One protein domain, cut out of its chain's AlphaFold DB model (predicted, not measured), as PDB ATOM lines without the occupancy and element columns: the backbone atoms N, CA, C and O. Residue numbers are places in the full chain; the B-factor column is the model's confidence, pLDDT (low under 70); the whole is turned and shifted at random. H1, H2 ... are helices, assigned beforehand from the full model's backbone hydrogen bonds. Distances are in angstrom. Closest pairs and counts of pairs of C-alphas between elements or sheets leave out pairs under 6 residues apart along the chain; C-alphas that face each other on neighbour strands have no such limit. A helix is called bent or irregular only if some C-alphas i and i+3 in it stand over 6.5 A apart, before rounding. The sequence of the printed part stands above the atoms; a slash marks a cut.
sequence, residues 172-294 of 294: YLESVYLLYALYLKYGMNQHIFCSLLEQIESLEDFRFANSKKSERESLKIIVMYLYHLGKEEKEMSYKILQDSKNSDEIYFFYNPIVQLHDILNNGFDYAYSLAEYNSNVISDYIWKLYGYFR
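Overview. This is residues 172 to 294 of the 294 residues of an uncharacterized protein of Lysinibacillus boronitolerans JCM 21713 = 10a = NBRC 103108 (UniProt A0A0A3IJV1). Four helices or arms, H1, H2, H4a and H8, lie side by side as a bundle, and H5 packs on H1 outside it. H4b, the second arm of the long bent helix H4, turns about perpendicular to the first; residues 235 to 240 and 246 to 253 stick out. The printed part has 123 residues with eight named helices, H1 to H8 in order, and no named strand: all helix. It is compact, with a radius of gyration of the C-alphas of 14.4 A and spans of 42 by 31 by 26 A.

Along the chain. H1, residues 173 to 186, begins with C-alpha 173 at (31.909, -38.607, -23.910) and is 20.1 A long. H2 is residues 190 to 202, 18.1 A, and H3 residues 205 to 208. H4, residues 213 to 245, was assigned as one helix by its hydrogen bonds but is bent: C-alphas 228 and 231 are 8.0 A apart. Its arms are H4a, residues 213 to 228, 23.2 A, and H4b, residues 231 to 245, irregular, with C-alphas 236 and 239 7.5 A apart. H5 is residues 256 to 265, H6 268 to 272 and H7 275 to 278. H8, residues 281 to 293, 18.3 A, ends with C-alpha 293 at (50.466, -26.698, -30.594).

Arrangement. H1 touches H8, closest C-alphas Ser 175 and Ser 283, 5.1 A, and H5, Ala 181 and Leu 260, 4.9 A. H1 touches residues 219 to 226 of H4a, closest C-alphas Tyr 183 and Leu 226, 7.3 A. H2 touches H4a, Leu 197 and Lys 220, 6.0 A, at a shallow tilt of 3 degrees, opposite ways. H2 touches H8, Ile 192 and Leu 289, 5.9 A. H3 and H4a only just touch, only at the corner, with 3 pairs of C-alphas within 8 A; H5 and H6, and H7 and H8, only just touch with 3 pairs each. Every O i to N i+4 pair is within hydrogen-bond range in H1, H2, H5, H6 and H8, 11 of 12 in H4a and 9 of 11 in H4b; H3 and H7 are too short for one.

Size, cuts and confidence. The C-alphas of Ser 202 and Asp 248 are the two farthest apart, 42.1 A. The printed part has no cut and no long link. pLDDT is under 70 at residues 210 to 213 and 248 to 252.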
ATOM      1  N   TYR A 172      29.344 -36.436 -26.524       93.06
ATOM      2  CA  TYR A 172      30.779 -36.154 -26.655       93.06
ATOM      3  C   TYR A 172      31.640 -36.825 -25.578       93.06
ATOM      4  O   TYR A 172      32.755 -36.371 -25.299       93.06
ATOM      5  N   LEU A 173      31.154 -37.904 -24.951       91.88
ATOM      6  CA  LEU A 173      31.909 -38.607 -23.910       91.88
ATOM      7  C   LEU A 173      33.254 -39.125 -24.438       91.88
ATOM      8  O   LEU A 173      34.286 -38.931 -23.799       91.88
ATOM      9  N   GLU A 174      33.287 -39.697 -25.639       91.06
ATOM     10  CA  GLU A 174      34.535 -40.170 -26.251       91.06
ATOM     11  C   GLU A 174      35.538 -39.033 -26.487       91.06
ATOM     12  O   GLU A 174      36.748 -39.210 -26.330       91.06
ATOM     13  N   SER A 175      35.066 -37.827 -26.812       94.62
ATOM     14  CA  SER A 175      35.932 -36.648 -26.930       94.62
ATOM     15  C   SER A 175      36.578 -36.268 -25.593       94.62
ATOM     16  O   SER A 175      37.700 -35.762 -25.580       94.62
ATOM     17  N   VAL A 176      35.919 -36.545 -24.460       95.94
ATOM     18  CA  VAL A 176      36.510 -36.365 -23.124       95.94
ATOM     19  C   VAL A 176      37.646 -37.360 -22.891       95.94
ATOM     20  O   VAL A 176      38.698 -36.955 -22.393       95.94
ATOM     21  N   TYR A 177      37.487 -38.626 -23.294       94.00
ATOM     22  CA  TYR A 177      38.569 -39.620 -23.255       94.00
ATOM     23  C   TYR A 177      39.773 -39.177 -24.086       94.00
ATOM     24  O   TYR A 177      40.902 -39.183 -23.589       94.00
ATOM     25  N   LEU A 178      39.526 -38.738 -25.322       95.25
ATOM     26  CA  LEU A 178      40.555 -38.232 -26.224       95.25
ATOM     27  C   LEU A 178      41.306 -37.037 -25.618       95.25
ATOM     28  O   LEU A 178      42.537 -37.042 -25.545       95.25
ATOM     29  N   LEU A 179      40.572 -36.024 -25.148       97.56
ATOM     30  CA  LEU A 179      41.158 -34.842 -24.518       97.56
ATOM     31  C   LEU A 179      41.999 -35.222 -23.295       97.56
ATOM     32  O   LEU A 179      43.103 -34.709 -23.121       97.56
ATOM     33  N   TYR A 180      41.494 -36.134 -22.464       97.31
ATOM     34  CA  TYR A 180      42.200 -36.616 -21.284       97.31
ATOM     35  C   TYR A 180      43.504 -37.333 -21.654       97.31
ATOM     36  O   TYR A 180      44.551 -37.051 -21.070       97.31
ATOM     37  N   ALA A 181      43.478 -38.203 -22.666       95.38
ATOM     38  CA  ALA A 181      44.653 -38.919 -23.155       95.38
ATOM     39  C   ALA A 181      45.744 -37.967 -23.671       95.38
ATOM     40  O   ALA A 181      46.915 -38.069 -23.288       95.38
ATOM     41  N   LEU A 182      45.349 -37.002 -24.507       97.00
ATOM     42  CA  LEU A 182      46.257 -35.997 -25.056       97.00
ATOM     43  C   LEU A 182      46.811 -35.081 -23.965       97.00
ATOM     44  O   LEU A 182      48.013 -34.811 -23.957       97.00
ATOM     45  N   TYR A 183      45.980 -34.683 -22.997       97.44
ATOM     46  CA  TYR A 183      46.426 -33.947 -21.819       97.44
ATOM     47  C   TYR A 183      47.488 -34.723 -21.028       97.44
ATOM     48  O   TYR A 183      48.543 -34.180 -20.702       97.44
ATOM     49  N   LEU A 184      47.251 -36.002 -20.728       96.25
ATOM     50  CA  LEU A 184      48.183 -36.802 -19.931       96.25
ATOM     51  C   LEU A 184      49.569 -36.920 -20.578       96.25
ATOM     52  O   LEU A 184      50.576 -36.967 -19.852       96.25
ATOM     53  N   LYS A 185      49.612 -36.968 -21.915       95.62
ATOM     54  CA  LYS A 185      50.836 -37.116 -22.705       95.62
ATOM     55  C   LYS A 185      51.544 -35.800 -23.001       95.62
ATOM     56  O   LYS A 185      52.746 -35.701 -22.771       95.62
ATOM     57  N   TYR A 186      50.814 -34.824 -23.528       96.12
ATOM     58  CA  TYR A 186      51.369 -33.585 -24.077       96.12
ATOM     59  C   TYR A 186      51.092 -32.361 -23.191       96.12
ATOM     60  O   TYR A 186      51.652 -31.292 -23.411       96.12
ATOM     61  N   GLY A 187      50.256 -32.495 -22.161       96.50
ATOM     62  CA  GLY A 187      49.789 -31.376 -21.345       96.50
ATOM     63  C   GLY A 187      48.740 -30.532 -22.067       96.50
ATOM     64  O   GLY A 187      48.133 -30.957 -23.045       96.50
ATOM     65  N   MET A 188      48.491 -29.324 -21.569       97.69
ATOM     66  CA  MET A 188      47.638 -28.336 -22.231       97.69
ATOM     67  C   MET A 188      48.238 -26.954 -21.998       97.69
ATOM     68  O   MET A 188      48.213 -26.441 -20.880       97.69
ATOM     69  N   ASN A 189      48.816 -26.367 -23.044       96.50
ATOM     70  CA  ASN A 189      49.304 -24.993 -22.978       96.50
ATOM     71  C   ASN A 189      48.151 -23.989 -23.153       96.50
ATOM     72  O   ASN A 189      47.027 -24.351 -23.505       96.50
ATOM     73  N   GLN A 190      48.447 -22.709 -22.919       97.38
ATOM     74  CA  GLN A 190      47.451 -21.641 -22.978       97.38
ATOM     75  C   GLN A 190      46.792 -21.505 -24.363       97.38
ATOM     76  O   GLN A 190      45.608 -21.186 -24.434       97.38
ATOM     77  N   HIS A 191      47.515 -21.772 -25.456       97.56
ATOM     78  CA  HIS A 191      46.951 -21.697 -26.806       97.56
ATOM     79  C   HIS A 191      45.924 -22.801 -27.048       97.56
ATOM     80  O   HIS A 191      44.823 -22.502 -27.508       97.56
ATOM     81  N   ILE A 192      46.248 -24.048 -26.687       98.06
ATOM     82  CA  ILE A 192      45.307 -25.176 -26.759       98.06
ATOM     83  C   ILE A 192      44.087 -24.882 -25.882       98.06
ATOM     84  O   ILE A 192      42.959 -25.001 -26.350       98.06
ATOM     85  N   PHE A 193      44.309 -24.439 -24.643       98.38
ATOM     86  CA  PHE A 193      43.248 -24.112 -23.691       98.38
ATOM     87  C   PHE A 193      42.272 -23.052 -24.223       98.38
ATOM     88  O   PHE A 193      41.071 -23.310 -24.303       98.38
ATOM     89  N   CYS A 194      42.774 -21.876 -24.616       98.12
ATOM     90  CA  CYS A 194      41.927 -20.792 -25.114       98.12
ATOM     91  C   CYS A 194      41.210 -21.190 -26.409       98.12
ATOM     92  O   CYS A 194      40.012 -20.948 -26.541       98.12
ATOM     93  N   SER A 195      41.921 -21.845 -27.332       98.12
ATOM     94  CA  SER A 195      41.348 -22.250 -28.618       98.12
ATOM     95  C   SER A 195      40.258 -23.303 -28.439       98.12
ATOM     96  O   SER A 195      39.221 -23.202 -29.080       98.12
ATOM     97  N   LEU A 196      40.440 -24.287 -27.550       98.06
ATOM     98  CA  LEU A 196      39.400 -25.280 -27.259       98.06
ATOM     99  C   LEU A 196      38.130 -24.617 -26.725       98.06
ATOM    100  O   LEU A 196      37.040 -24.932 -27.195       98.06
ATOM    101  N   LEU A 197      38.256 -23.684 -25.776       98.19
ATOM    102  CA  LEU A 197      37.094 -22.971 -25.243       98.19
ATOM    103  C   LEU A 197      36.372 -22.158 -26.323       98.19
ATOM    104  O   LEU A 197      35.146 -22.199 -26.384       98.19
ATOM    105  N   GLU A 198      37.113 -21.456 -27.180       97.69
ATOM    106  CA  GLU A 198      36.544 -20.665 -28.276       97.69
ATOM    107  C   GLU A 198      35.853 -21.546 -29.328       97.69
ATOM    108  O   GLU A 198      34.740 -21.238 -29.761       97.69
ATOM    109  N   GLN A 199      36.464 -22.670 -29.710       96.62
ATOM    110  CA  GLN A 199      35.859 -23.613 -30.654       96.62
ATOM    111  C   GLN A 199      34.575 -24.222 -30.075       96.62
ATOM    112  O   GLN A 199      33.548 -24.223 -30.743       96.62
ATOM    113  N   ILE A 200      34.585 -24.664 -28.812       96.12
ATOM    114  CA  ILE A 200      33.386 -25.232 -28.172       96.12
ATOM    115  C   ILE A 200      32.264 -24.187 -28.060       96.12
ATOM    116  O   ILE A 200      31.095 -24.518 -28.265       96.12
ATOM    117  N   GLU A 201      32.600 -22.935 -27.742       94.88
ATOM    118  CA  GLU A 201      31.625 -21.844 -27.638       94.88
ATOM    119  C   GLU A 201      31.005 -21.473 -28.992       94.88
ATOM    120  O   GLU A 201      29.806 -21.207 -29.064       94.88
ATOM    121  N   SER A 202      31.812 -21.461 -30.057       94.88
ATOM    122  CA  SER A 202      31.399 -21.021 -31.398       94.88
ATOM    123  C   SER A 202      30.636 -22.072 -32.206       94.88
ATOM    124  O   SER A 202      30.010 -21.724 -33.208       94.88
ATOM    125  N   LEU A 203      30.647 -23.335 -31.773       93.50
ATOM    126  CA  LEU A 203      29.889 -24.409 -32.410       93.50
ATOM    127  C   LEU A 203      28.387 -24.134 -32.431       93.50
ATOM    128  O   LEU A 203      27.805 -23.691 -31.440       93.50
ATOM    129  N   GLU A 204      27.730 -24.489 -33.531       92.56
ATOM    130  CA  GLU A 204      26.306 -24.238 -33.701       92.56
ATOM    131  C   GLU A 204      25.458 -25.013 -32.681       92.56
ATOM    132  O   GLU A 204      25.710 -26.180 -32.386       92.56
ATOM    133  N   ASP A 205      24.395 -24.386 -32.166       89.56
ATOM    134  CA  ASP A 205      23.530 -24.964 -31.123       89.56
ATOM    135  C   ASP A 205      22.930 -26.331 -31.497       89.56
ATOM    136  O   ASP A 205      22.690 -27.154 -30.613       89.56
ATOM    137  N   PHE A 206      22.726 -26.616 -32.791       90.06
ATOM    138  CA  PHE A 206      22.195 -27.908 -33.237       90.06
ATOM    139  C   PHE A 206      23.149 -29.080 -32.957       90.06
ATOM    140  O   PHE A 206      22.692 -30.214 -32.840       90.06
ATOM    141  N   ARG A 207      24.455 -28.818 -32.797       88.75
ATOM    142  CA  ARG A 207      25.469 -29.816 -32.416       88.75
ATOM    143  C   ARG A 207      25.286 -30.339 -30.988       88.75
ATOM    144  O   ARG A 207      25.922 -31.322 -30.634       88.75
ATOM    145  N   PHE A 208      24.423 -29.691 -30.199       88.88
ATOM    146  CA  PHE A 208      24.083 -30.024 -28.811       88.88
ATOM    147  C   PHE A 208      22.562 -30.174 -28.613       88.88
ATOM    148  O   PHE A 208      22.033 -29.982 -27.513       88.88
ATOM    149  N   ALA A 209      21.816 -30.435 -29.693       75.31
ATOM    150  CA  ALA A 209      20.354 -30.437 -29.659       75.31
ATOM    151  C   ALA A 209      19.773 -31.546 -28.760       75.31
ATOM    152  O   ALA A 209      18.758 -31.319 -28.097       75.31
ATOM    153  N   ASN A 210      20.426 -32.713 -28.709       68.25
ATOM    154  CA  ASN A 210      19.949 -33.895 -27.982       68.25
ATOM    155  C   ASN A 210      20.252 -33.820 -26.478       68.25
ATOM    156  O   ASN A 210      19.402 -34.133 -25.645       68.25
ATOM    157  N   SER A 211      21.429 -33.314 -26.125       63.78
ATOM    158  CA  SER A 211      21.968 -33.240 -24.764       63.78
ATOM    159  C   SER A 211      21.671 -31.924 -24.023       63.78
ATOM    160  O   SER A 211      22.018 -31.757 -22.847       63.78
ATOM    161  N   LYS A 212      20.941 -31.006 -24.681       60.53
ATOM    162  CA  LYS A 212      20.616 -29.632 -24.244       60.53
ATOM    163  C   LYS A 212      21.872 -28.766 -24.036       60.53
ATOM    164  O   LYS A 212      23.006 -29.228 -24.000       60.53
ATOM    165  N   LYS A 213      21.657 -27.466 -23.781       59.22
ATOM    166  CA  LYS A 213      22.703 -26.466 -23.457       59.22
ATOM    167  C   LYS A 213      23.676 -26.871 -22.328       59.22
ATOM    168  O   LYS A 213      24.696 -26.214 -22.159       59.22
ATOM    169  N   SER A 214      23.369 -27.901 -21.535       81.19
ATOM    170  CA  SER A 214      24.243 -28.383 -20.464       81.19
ATOM    171  C   SER A 214      25.522 -29.040 -20.968       81.19
ATOM    172  O   SER A 214      26.543 -28.873 -20.308       81.19
ATOM    173  N   GLU A 215      25.517 -29.753 -22.096       92.12
ATOM    174  CA  GLU A 215      26.706 -30.514 -22.510       92.12
ATOM    175  C   GLU A 215      27.840 -29.610 -23.010       92.12
ATOM    176  O   GLU A 215      28.985 -29.795 -22.603       92.12
ATOM    177  N   ARG A 216      27.530 -28.553 -23.778       93.88
ATOM    178  CA  ARG A 216      28.525 -27.534 -24.174       93.88
ATOM    179  C   ARG A 216      29.255 -26.961 -22.954       93.88
ATOM    180  O   ARG A 216      30.483 -26.917 -22.914       93.88
ATOM    181  N   GLU A 217      28.501 -26.562 -21.930       93.50
ATOM    182  CA  GLU A 217      29.070 -26.050 -20.678       93.50
ATOM    183  C   GLU A 217      29.855 -27.122 -19.913       93.50
ATOM    184  O   GLU A 217      30.877 -26.827 -19.294       93.50
ATOM    185  N   SER A 218      29.412 -28.378 -19.983       94.88
ATOM    186  CA  SER A 218      30.106 -29.518 -19.380       94.88
ATOM    187  C   SER A 218      31.483 -29.728 -20.014       94.88
ATOM    188  O   SER A 218      32.473 -29.831 -19.290       94.88
ATOM    189  N   LEU A 219      31.573 -29.706 -21.347       96.88
ATOM    190  CA  LEU A 219      32.835 -29.822 -22.086       96.88
ATOM    191  C   LEU A 219      33.798 -28.682 -21.741       96.88
ATOM    192  O   LEU A 219      34.963 -28.929 -21.430       96.88
ATOM    193  N   LYS A 220      33.307 -27.437 -21.708       97.12
ATOM    194  CA  LYS A 220      34.107 -26.276 -21.281       97.12
ATOM    195  C   LYS A 220      34.660 -26.466 -19.869       97.12
ATOM    196  O   LYS A 220      35.827 -26.173 -19.617       97.12
ATOM    197  N   ILE A 221      33.857 -27.006 -18.954       97.19
ATOM    198  CA  ILE A 221      34.288 -27.293 -17.583       97.19
ATOM    199  C   ILE A 221      35.364 -28.379 -17.532       97.19
ATOM    200  O   ILE A 221      36.294 -28.238 -16.742       97.19
ATOM    201  N   ILE A 222      35.289 -29.417 -18.371       98.19
ATOM    202  CA  ILE A 222      36.359 -30.419 -18.487       98.19
ATOM    203  C   ILE A 222      37.659 -29.772 -18.977       98.19
ATOM    204  O   ILE A 222      38.709 -29.987 -18.371       98.19
ATOM    205  N   VAL A 223      37.598 -28.933 -20.016       98.44
ATOM    206  CA  VAL A 223      38.772 -28.201 -20.527       98.44
ATOM    207  C   VAL A 223      39.392 -27.332 -19.426       98.44
ATOM    208  O   VAL A 223      40.593 -27.415 -19.169       98.44
ATOM    209  N   MET A 224      38.574 -26.552 -18.713       98.06
ATOM    210  CA  MET A 224      39.024 -25.732 -17.581       98.06
ATOM    211  C   MET A 224      39.615 -26.570 -16.444       98.06
ATOM    212  O   MET A 224      40.618 -26.177 -15.849       98.06
ATOM    213  N   TYR A 225      39.005 -27.714 -16.134       97.88
ATOM    214  CA  TYR A 225      39.480 -28.626 -15.101       97.88
ATOM    215  C   TYR A 225      40.875 -29.160 -15.425       97.88
ATOM    216  O   TYR A 225      41.766 -29.052 -14.590       97.88
ATOM    217  N   LEU A 226      41.091 -29.669 -16.640       98.19
ATOM    218  CA  LEU A 226      42.389 -30.215 -17.041       98.19
ATOM    219  C   LEU A 226      43.469 -29.136 -17.131       98.19
ATOM    220  O   LEU A 226      44.607 -29.373 -16.730       98.19
ATOM    221  N   TYR A 227      43.126 -27.933 -17.589       98.06
ATOM    222  CA  TYR A 227      44.083 -26.831 -17.635       98.06
ATOM    223  C   TYR A 227      44.533 -26.382 -16.237       98.06
ATOM    224  O   TYR A 227      45.728 -26.206 -15.996       98.06
ATOM    225  N   HIS A 228      43.592 -26.206 -15.303       97.06
ATOM    226  CA  HIS A 228      43.891 -25.639 -13.985       97.06
ATOM    227  C   HIS A 228      44.296 -26.664 -12.924       97.06
ATOM    228  O   HIS A 228      45.068 -26.315 -12.038       97.06
ATOM    229  N   LEU A 229      43.759 -27.885 -12.986       96.62
ATOM    230  CA  LEU A 229      43.910 -28.929 -11.960       96.62
ATOM    231  C   LEU A 229      44.465 -30.240 -12.526       96.62
ATOM    232  O   LEU A 229      44.447 -31.275 -11.863       96.62
ATOM    233  N   GLY A 230      44.922 -30.233 -13.778       95.56
ATOM    234  CA  GLY A 230      45.321 -31.461 -14.448       95.56
ATOM    235  C   GLY A 230      46.565 -32.127 -13.842       95.56
ATOM    236  O   GLY A 230      46.727 -33.340 -13.969       95.56
ATOM    237  N   LYS A 231      47.439 -31.366 -13.161       95.38
ATOM    238  CA  LYS A 231      48.610 -31.934 -12.470       95.38
ATOM    239  C   LYS A 231      48.163 -32.775 -11.279       95.38
ATOM    240  O   LYS A 231      48.532 -33.942 -11.192       95.38
ATOM    241  N   GLU A 232      47.318 -32.205 -10.426       95.00
ATOM    242  CA  GLU A 232      46.708 -32.887  -9.287       95.00
ATOM    243  C   GLU A 232      45.859 -34.078  -9.749       95.00
ATOM    244  O   GLU A 232      45.906 -35.152  -9.158       95.00
ATOM    245  N   GLU A 233      45.120 -33.920 -10.846       95.50
ATOM    246  CA  GLU A 233      44.359 -35.002 -11.471       95.50
ATOM    247  C   GLU A 233      45.258 -36.159 -11.927       95.50
ATOM    248  O   GLU A 233      44.952 -37.317 -11.649       95.50
ATOM    249  N   LYS A 234      46.393 -35.866 -12.573       93.69
ATOM    250  CA  LYS A 234      47.366 -36.881 -13.000       93.69
ATOM    251  C   LYS A 234      47.979 -37.627 -11.812       93.69
ATOM    252  O   LYS A 234      48.241 -38.824 -11.917       93.69
ATOM    253  N   GLU A 235      48.204 -36.946 -10.691       92.94
ATOM    254  CA  GLU A 235      48.667 -37.575  -9.448       92.94
ATOM    255  C   GLU A 235      47.586 -38.480  -8.841       92.94
ATOM    256  O   GLU A 235      47.864 -39.635  -8.510       92.94
ATOM    257  N   MET A 236      46.341 -37.995  -8.755       90.94
ATOM    258  CA  MET A 236      45.209 -38.763  -8.225       90.94
ATOM    259  C   MET A 236      44.910 -40.015  -9.055       90.94
ATOM    260  O   MET A 236      44.617 -41.068  -8.481       90.94
ATOM    261  N   SER A 237      44.993 -39.920 -10.384       89.81
ATOM    262  CA  SER A 237      44.655 -41.012 -11.300       89.81
ATOM    263  C   SER A 237      45.816 -41.964 -11.593       89.81
ATOM    264  O   SER A 237      45.586 -43.028 -12.170       89.81
ATOM    265  N   TYR A 238      47.046 -41.648 -11.164       89.00
ATOM    266  CA  TYR A 238      48.254 -42.403 -11.515       89.00
ATOM    267  C   TYR A 238      48.108 -43.909 -11.284       89.00
ATOM    268  O   TYR A 238      48.377 -44.707 -12.181       89.00
ATOM    269  N   LYS A 239      47.643 -44.311 -10.095       85.94
ATOM    270  CA  LYS A 239      47.490 -45.730  -9.753       85.94
ATOM    271  C   LYS A 239      46.463 -46.426 -10.648       85.94
ATOM    272  O   LYS A 239      46.731 -47.520 -11.125       85.94
ATOM    273  N   ILE A 240      45.327 -45.781 -10.913       87.00
ATOM    274  CA  ILE A 240      44.300 -46.312 -11.818       87.00
ATOM    275  C   ILE A 240      44.833 -46.437 -13.242       87.00
ATOM    276  O   ILE A 240      44.567 -47.434 -13.906       87.00
ATOM    277  N   LEU A 241      45.614 -45.461 -13.703       87.81
ATOM    278  CA  LEU A 241      46.223 -45.513 -15.022       87.81
ATOM    279  C   LEU A 241      47.200 -46.688 -15.152       87.81
ATOM    280  O   LEU A 241      47.183 -47.378 -16.169       87.81
ATOM    281  N   GLN A 242      48.023 -46.946 -14.130       86.94
ATOM    282  CA  GLN A 242      48.907 -48.118 -14.114       86.94
ATOM    283  C   GLN A 242      48.118 -49.429 -14.055       86.94
ATOM    284  O   GLN A 242      48.430 -50.357 -14.796       86.94
ATOM    285  N   ASP A 243      47.085 -49.504 -13.215       84.81
ATOM    286  CA  ASP A 243      46.222 -50.684 -13.120       84.81
ATOM    287  C   ASP A 243      45.536 -50.976 -14.468       84.81
ATOM    288  O   ASP A 243      45.487 -52.124 -14.895       84.81
ATOM    289  N   SER A 244      45.064 -49.938 -15.170       84.38
ATOM    290  CA  SER A 244      44.411 -50.057 -16.482       84.38
ATOM    291  C   SER A 244      45.365 -50.551 -17.576       84.38
ATOM    292  O   SER A 244      44.963 -51.342 -18.421       84.38
ATOM    293  N   LYS A 245      46.642 -50.146 -17.549       81.00
ATOM    294  CA  LYS A 245      47.662 -50.644 -18.493       81.00
ATOM    295  C   LYS A 245      48.010 -52.116 -18.289       81.00
ATOM    296  O   LYS A 245      48.380 -52.790 -19.241       81.00
ATOM    297  N   ASN A 246      47.932 -52.582 -17.045       76.94
ATOM    298  CA  ASN A 246      48.279 -53.945 -16.654       76.94
ATOM    299  C   ASN A 246      47.044 -54.851 -16.544       76.94
ATOM    300  O   ASN A 246      47.123 -55.905 -15.916       76.94
ATOM    301  N   SER A 247      45.892 -54.435 -17.076       72.88
ATOM    302  CA  SER A 247      44.696 -55.266 -17.019       72.88
ATOM    303  C   SER A 247      44.839 -56.445 -17.978       72.88
ATOM    304  O   SER A 247      45.133 -56.236 -19.152       72.88
ATOM    305  N   ASP A 248      44.527 -57.655 -17.514       62.62
ATOM    306  CA  ASP A 248      44.413 -58.855 -18.360       62.62
ATOM    307  C   ASP A 248      43.171 -58.820 -19.283       62.62
ATOM    308  O   ASP A 248      42.777 -59.834 -19.862       62.62
ATOM    309  N   GLU A 249      42.493 -57.672 -19.388       67.06
ATOM    310  CA  GLU A 249      41.277 -57.520 -20.176       67.06
ATOM    311  C   GLU A 249      41.594 -57.482 -21.675       67.06
ATOM    312  O   GLU A 249      42.429 -56.714 -22.153       67.06
ATOM    313  N   ILE A 250      40.888 -58.326 -22.428       62.75
ATOM    314  CA  ILE A 250      40.955 -58.377 -23.886       62.75
ATOM    315  C   ILE A 250      39.768 -57.588 -24.429       62.75
ATOM    316  O   ILE A 250      38.617 -57.993 -24.263       62.75
ATOM    317  N   TYR A 251      40.048 -56.479 -25.107       66.56
ATOM    318  CA  TYR A 251      39.027 -55.706 -25.801       66.56
ATOM    319  C   TYR A 251      38.756 -56.319 -27.176       66.56
ATOM    320  O   TYR A 251      39.640 -56.391 -28.027       66.56
ATOM    321  N   PHE A 252      37.517 -56.759 -27.400       63.03
ATOM    322  CA  PHE A 252      37.092 -57.340 -28.681       63.03
ATOM    323  C   PHE A 252      36.772 -56.289 -29.754       63.03
ATOM    324  O   PHE A 252      36.575 -56.636 -30.916       63.03
ATOM    325  N   PHE A 253      36.721 -55.015 -29.370       72.44
ATOM    326  CA  PHE A 253      36.507 -53.880 -30.257       72.44
ATOM    327  C   PHE A 253      37.343 -52.685 -29.794       72.44
ATOM    328  O   PHE A 253      37.652 -52.553 -28.607       72.44
ATOM    329  N   TYR A 254      37.712 -51.825 -30.744       74.44
ATOM    330  CA  TYR A 254      38.412 -50.580 -30.446       74.44
ATOM    331  C   TYR A 254      37.479 -49.652 -29.666       74.44
ATOM    332  O   TYR A 254      36.338 -49.445 -30.073       74.44
ATOM    333  N   ASN A 255      37.939 -49.132 -28.532       82.06
ATOM    334  CA  ASN A 255      37.128 -48.304 -27.642       82.06
ATOM    335  C   ASN A 255      37.947 -47.123 -27.090       82.06
ATOM    336  O   ASN A 255      39.173 -47.100 -27.253       82.06
ATOM    337  N   PRO A 256      37.308 -46.158 -26.403       86.56
ATOM    338  CA  PRO A 256      37.994 -44.965 -25.909       86.56
ATOM    339  C   PRO A 256      39.157 -45.229 -24.936       86.56
ATOM    340  O   PRO A 256      40.105 -44.444 -24.902       86.56
ATOM    341  N   ILE A 257      39.143 -46.327 -24.165       87.31
ATOM    342  CA  ILE A 257      40.272 -46.709 -23.296       87.31
ATOM    343  C   ILE A 257      41.448 -47.221 -24.131       87.31
ATOM    344  O   ILE A 257      42.591 -46.839 -23.878       87.31
ATOM    345  N   VAL A 258      41.183 -48.058 -25.137       87.00
ATOM    346  CA  VAL A 258      42.222 -48.532 -26.065       87.00
ATOM    347  C   VAL A 258      42.846 -47.343 -26.795       87.00
ATOM    348  O   VAL A 258      44.068 -47.207 -26.793       87.00
ATOM    349  N   GLN A 259      42.020 -46.419 -27.303       88.12
ATOM    350  CA  GLN A 259      42.491 -45.179 -27.924       88.12
ATOM    351  C   GLN A 259      43.356 -44.348 -26.976       88.12
ATOM    352  O   GLN A 259      44.419 -43.862 -27.363       88.12
ATOM    353  N   LEU A 260      42.937 -44.212 -25.715       91.25
ATOM    354  CA  LEU A 260      43.722 -43.526 -24.697       91.25
ATOM    355  C   LEU A 260      45.099 -44.179 -24.529       91.25
ATOM    356  O   LEU A 260      46.108 -43.475 -24.555       91.25
ATOM    357  N   HIS A 261      45.175 -45.503 -24.388       89.81
ATOM    358  CA  HIS A 261      46.456 -46.198 -24.227       89.81
ATOM    359  C   HIS A 261      47.341 -46.095 -25.470       89.81
ATOM    360  O   HIS A 261      48.546 -45.867 -25.333       89.81
ATOM    361  N   ASP A 262      46.763 -46.169 -26.666       90.19
ATOM    362  CA  ASP A 262      47.493 -45.973 -27.918       90.19
ATOM    363  C   ASP A 262      48.081 -44.569 -28.018       90.19
ATOM    364  O   ASP A 262      49.259 -44.425 -28.361       90.19
ATOM    365  N   ILE A 263      47.310 -43.538 -27.658       93.06
ATOM    366  CA  ILE A 263      47.805 -42.162 -27.569       93.06
ATOM    367  C   ILE A 263      48.977 -42.103 -26.601       93.06
ATOM    368  O   ILE A 263      50.012 -41.533 -26.941       93.06
ATOM    369  N   LEU A 264      48.857 -42.704 -25.413       92.94
ATOM    370  CA  LEU A 264      49.919 -42.684 -24.407       92.94
ATOM    371  C   LEU A 264      51.201 -43.378 -24.890       92.94
ATOM    372  O   LEU A 264      52.293 -42.867 -24.625       92.94
ATOM    373  N   ASN A 265      51.091 -44.468 -25.648       92.19
ATOM    374  CA  ASN A 265      52.227 -45.319 -26.009       92.19
ATOM    375  C   ASN A 265      52.869 -44.981 -27.367       92.19
ATOM    376  O   ASN A 265      54.063 -45.216 -27.538       92.19
ATOM    377  N   ASN A 266      52.137 -44.380 -28.309       92.94
ATOM    378  CA  ASN A 266      52.615 -44.177 -29.684       92.94
ATOM    379  C   ASN A 266      52.938 -42.715 -30.018       92.94
ATOM    380  O   ASN A 266      52.520 -41.787 -29.330       92.94
ATOM    381  N   GLY A 267      53.689 -42.472 -31.095       91.81
ATOM    382  CA  GLY A 267      53.842 -41.117 -31.636       91.81
ATOM    383  C   GLY A 267      52.489 -40.525 -32.045       91.81
ATOM    384  O   GLY A 267      51.564 -41.259 -32.385       91.81
ATOM    385  N   PHE A 268      52.364 -39.198 -32.031       92.75
ATOM    386  CA  PHE A 268      51.092 -38.547 -32.362       92.75
ATOM    387  C   PHE A 268      50.609 -38.885 -33.763       92.75
ATOM    388  O   PHE A 268      49.428 -39.117 -33.921       92.75
ATOM    389  N   ASP A 269      51.495 -38.944 -34.759       90.50
ATOM    390  CA  ASP A 269      51.078 -39.199 -36.144       90.50
ATOM    391  C   ASP A 269      50.455 -40.598 -36.277       90.50
ATOM    392  O   ASP A 269      49.462 -40.778 -36.975       90.50
ATOM    393  N   TYR A 270      50.979 -41.569 -35.519       89.56
ATOM    394  CA  TYR A 270      50.379 -42.896 -35.397       89.56
ATOM    395  C   TYR A 270      49.027 -42.830 -34.679       89.56
ATOM    396  O   TYR A 270      48.036 -43.338 -35.190       89.56
ATOM    397  N   ALA A 271      48.952 -42.164 -33.526       88.50
ATOM    398  CA  ALA A 271      47.700 -42.056 -32.778       88.50
ATOM    399  C   ALA A 271      46.609 -41.282 -33.551       88.50
ATOM    400  O   ALA A 271      45.441 -41.651 -33.511       88.50
ATOM    401  N   TYR A 272      46.991 -40.248 -34.299       88.75
ATOM    402  CA  TYR A 272      46.113 -39.432 -35.135       88.75
ATOM    403  C   TYR A 272      45.596 -40.203 -36.353       88.75
ATOM    404  O   TYR A 272      44.477 -39.961 -36.791       88.75
ATOM    405  N   SER A 273      46.344 -41.191 -36.862       86.12
ATOM    406  CA  SER A 273      45.824 -42.095 -37.900       86.12
ATOM    407  C   SER A 273      44.591 -42.893 -37.444       86.12
ATOM    408  O   SER A 273      43.853 -43.412 -38.274       86.12
ATOM    409  N   LEU A 274      44.332 -42.937 -36.131       79.12
ATOM    410  CA  LEU A 274      43.167 -43.565 -35.503       79.12
ATOM    411  C   LEU A 274      42.076 -42.541 -35.130       79.12
ATOM    412  O   LEU A 274      41.144 -42.873 -34.397       79.12
ATOM    413  N   ALA A 275      42.168 -41.292 -35.602       82.56
ATOM    414  CA  ALA A 275      41.180 -40.249 -35.318       82.56
ATOM    415  C   ALA A 275      39.782 -40.587 -35.867       82.56
ATOM    416  O   ALA A 275      38.783 -40.192 -35.270       82.56
ATOM    417  N   GLU A 276      39.704 -41.372 -36.947       79.75
ATOM    418  CA  GLU A 276      38.442 -41.788 -37.572       79.75
ATOM    419  C   GLU A 276      37.533 -42.595 -36.629       79.75
ATOM    420  O   GLU A 276      36.315 -42.558 -36.782       79.75
ATOM    421  N   TYR A 277      38.096 -43.265 -35.612       75.56
ATOM    422  CA  TYR A 277      37.321 -44.013 -34.613       75.56
ATOM    423  C   TYR A 277      36.443 -43.125 -33.730       75.56
ATOM    424  O   TYR A 277      35.434 -43.591 -33.220       75.56
ATOM    425  N   ASN A 278      36.825 -41.862 -33.551       79.31
ATOM    426  CA  ASN A 278      36.108 -40.882 -32.744       79.31
ATOM    427  C   ASN A 278      35.908 -39.621 -33.597       79.31
ATOM    428  O   ASN A 278      36.358 -38.527 -33.251       79.31
ATOM    429  N   SER A 279      35.302 -39.807 -34.774       84.56
ATOM    430  CA  SER A 279      35.069 -38.727 -35.729       84.56
ATOM    431  C   SER A 279      33.822 -37.944 -35.340       84.56
ATOM    432  O   SER A 279      32.685 -38.295 -35.661       84.56
ATOM    433  N   ASN A 280      34.048 -36.859 -34.613       91.88
ATOM    434  CA  ASN A 280      33.043 -35.851 -34.341       91.88
ATOM    435  C   ASN A 280      33.709 -34.478 -34.255       91.88
ATOM    436  O   ASN A 280      34.918 -34.362 -34.054       91.88
ATOM    437  N   VAL A 281      32.898 -33.428 -34.346       93.88
ATOM    438  CA  VAL A 281      33.406 -32.058 -34.466       93.88
ATOM    439  C   VAL A 281      34.283 -31.622 -33.282       93.88
ATOM    440  O   VAL A 281      35.241 -30.876 -33.468       93.88
ATOM    441  N   ILE A 282      34.003 -32.104 -32.066       95.25
ATOM    442  CA  ILE A 282      34.805 -31.789 -30.877       95.25
ATOM    443  C   ILE A 282      36.149 -32.513 -30.950       95.25
ATOM    444  O   ILE A 282      37.194 -31.888 -30.755       95.25
ATOM    445  N   SER A 283      36.136 -33.809 -31.260       95.75
ATOM    446  CA  SER A 283      37.347 -34.619 -31.415       95.75
ATOM    447  C   SER A 283      38.250 -34.105 -32.534       95.75
ATOM    448  O   SER A 283      39.461 -33.996 -32.336       95.75
ATOM    449  N   ASP A 284      37.672 -33.695 -33.665       95.00
ATOM    450  CA  ASP A 284      38.401 -33.109 -34.793       95.00
ATOM    451  C   ASP A 284      39.147 -31.837 -34.368       95.00
ATOM    452  O   ASP A 284      40.326 -31.653 -34.688       95.00
ATOM    453  N   TYR A 285      38.496 -30.964 -33.588       95.38
ATOM    454  CA  TYR A 285      39.150 -29.773 -33.049       95.38
ATOM    455  C   TYR A 285      40.238 -30.103 -32.036       95.38
ATOM    456  O   TYR A 285      41.307 -29.492 -32.090       95.38
ATOM    457  N   ILE A 286      40.000 -31.059 -31.136       97.06
ATOM    458  CA  ILE A 286      41.007 -31.496 -30.165       97.06
ATOM    459  C   ILE A 286      42.257 -31.978 -30.903       97.06
ATOM    460  O   ILE A 286      43.351 -31.463 -30.661       97.06
ATOM    461  N   TRP A 287      42.100 -32.905 -31.848       95.88
ATOM    462  CA  TRP A 287      43.214 -33.418 -32.632       95.88
ATOM    463  C   TRP A 287      43.945 -32.320 -33.387       95.88
ATOM    464  O   TRP A 287      45.169 -32.232 -33.304       95.88
ATOM    465  N   LYS A 288      43.204 -31.453 -34.083       94.81
ATOM    466  CA  LYS A 288      43.777 -30.337 -34.833       94.81
ATOM    467  C   LYS A 288      44.634 -29.453 -33.928       94.81
ATOM    468  O   LYS A 288      45.790 -29.191 -34.246       94.81
ATOM    469  N   LEU A 289      44.095 -29.013 -32.792       96.31
ATOM    470  CA  LEU A 289      44.791 -28.099 -31.885       96.31
ATOM    471  C   LEU A 289      46.045 -28.731 -31.279       96.31
ATOM    472  O   LEU A 289      47.093 -28.088 -31.263       96.31
ATOM    473  N   TYR A 290      45.976 -29.991 -30.851       96.69
ATOM    474  CA  TYR A 290      47.169 -30.701 -30.394       96.69
ATOM    475  C   TYR A 290      48.166 -30.927 -31.536       96.69
ATOM    476  O   TYR A 290      49.361 -30.776 -31.328       96.69
ATOM    477  N   GLY A 291      47.715 -31.200 -32.759       94.62
ATOM    478  CA  GLY A 291      48.591 -31.339 -33.923       94.62
ATOM    479  C   GLY A 291      49.438 -30.093 -34.194       94.62
ATOM    480  O   GLY A 291      50.611 -30.227 -34.530       94.62
ATOM    481  N   TYR A 292      48.865 -28.903 -33.989       93.19
ATOM    482  CA  TYR A 292      49.552 -27.625 -34.199       93.19
ATOM    483  C   TYR A 292      50.394 -27.154 -33.009       93.19
ATOM    484  O   TYR A 292      51.423 -26.517 -33.226       93.19
ATOM    485  N   PHE A 293      49.946 -27.400 -31.774       90.25
ATOM    486  CA  PHE A 293      50.466 -26.698 -30.594       90.25
ATOM    487  C   PHE A 293      51.061 -27.598 -29.502       90.25
ATOM    488  O   PHE A 293      51.461 -27.057 -28.471       90.25
ATOM    489  N   ARG A 294      51.065 -28.926 -29.663       74.06
ATOM    490  CA  ARG A 294      51.632 -29.859 -28.668       74.06
ATOM    491  C   ARG A 294      53.137 -29.717 -28.471       74.06
ATOM    492  O   ARG A 294      53.838 -29.379 -29.449       74.06
TER     493      ARG A 294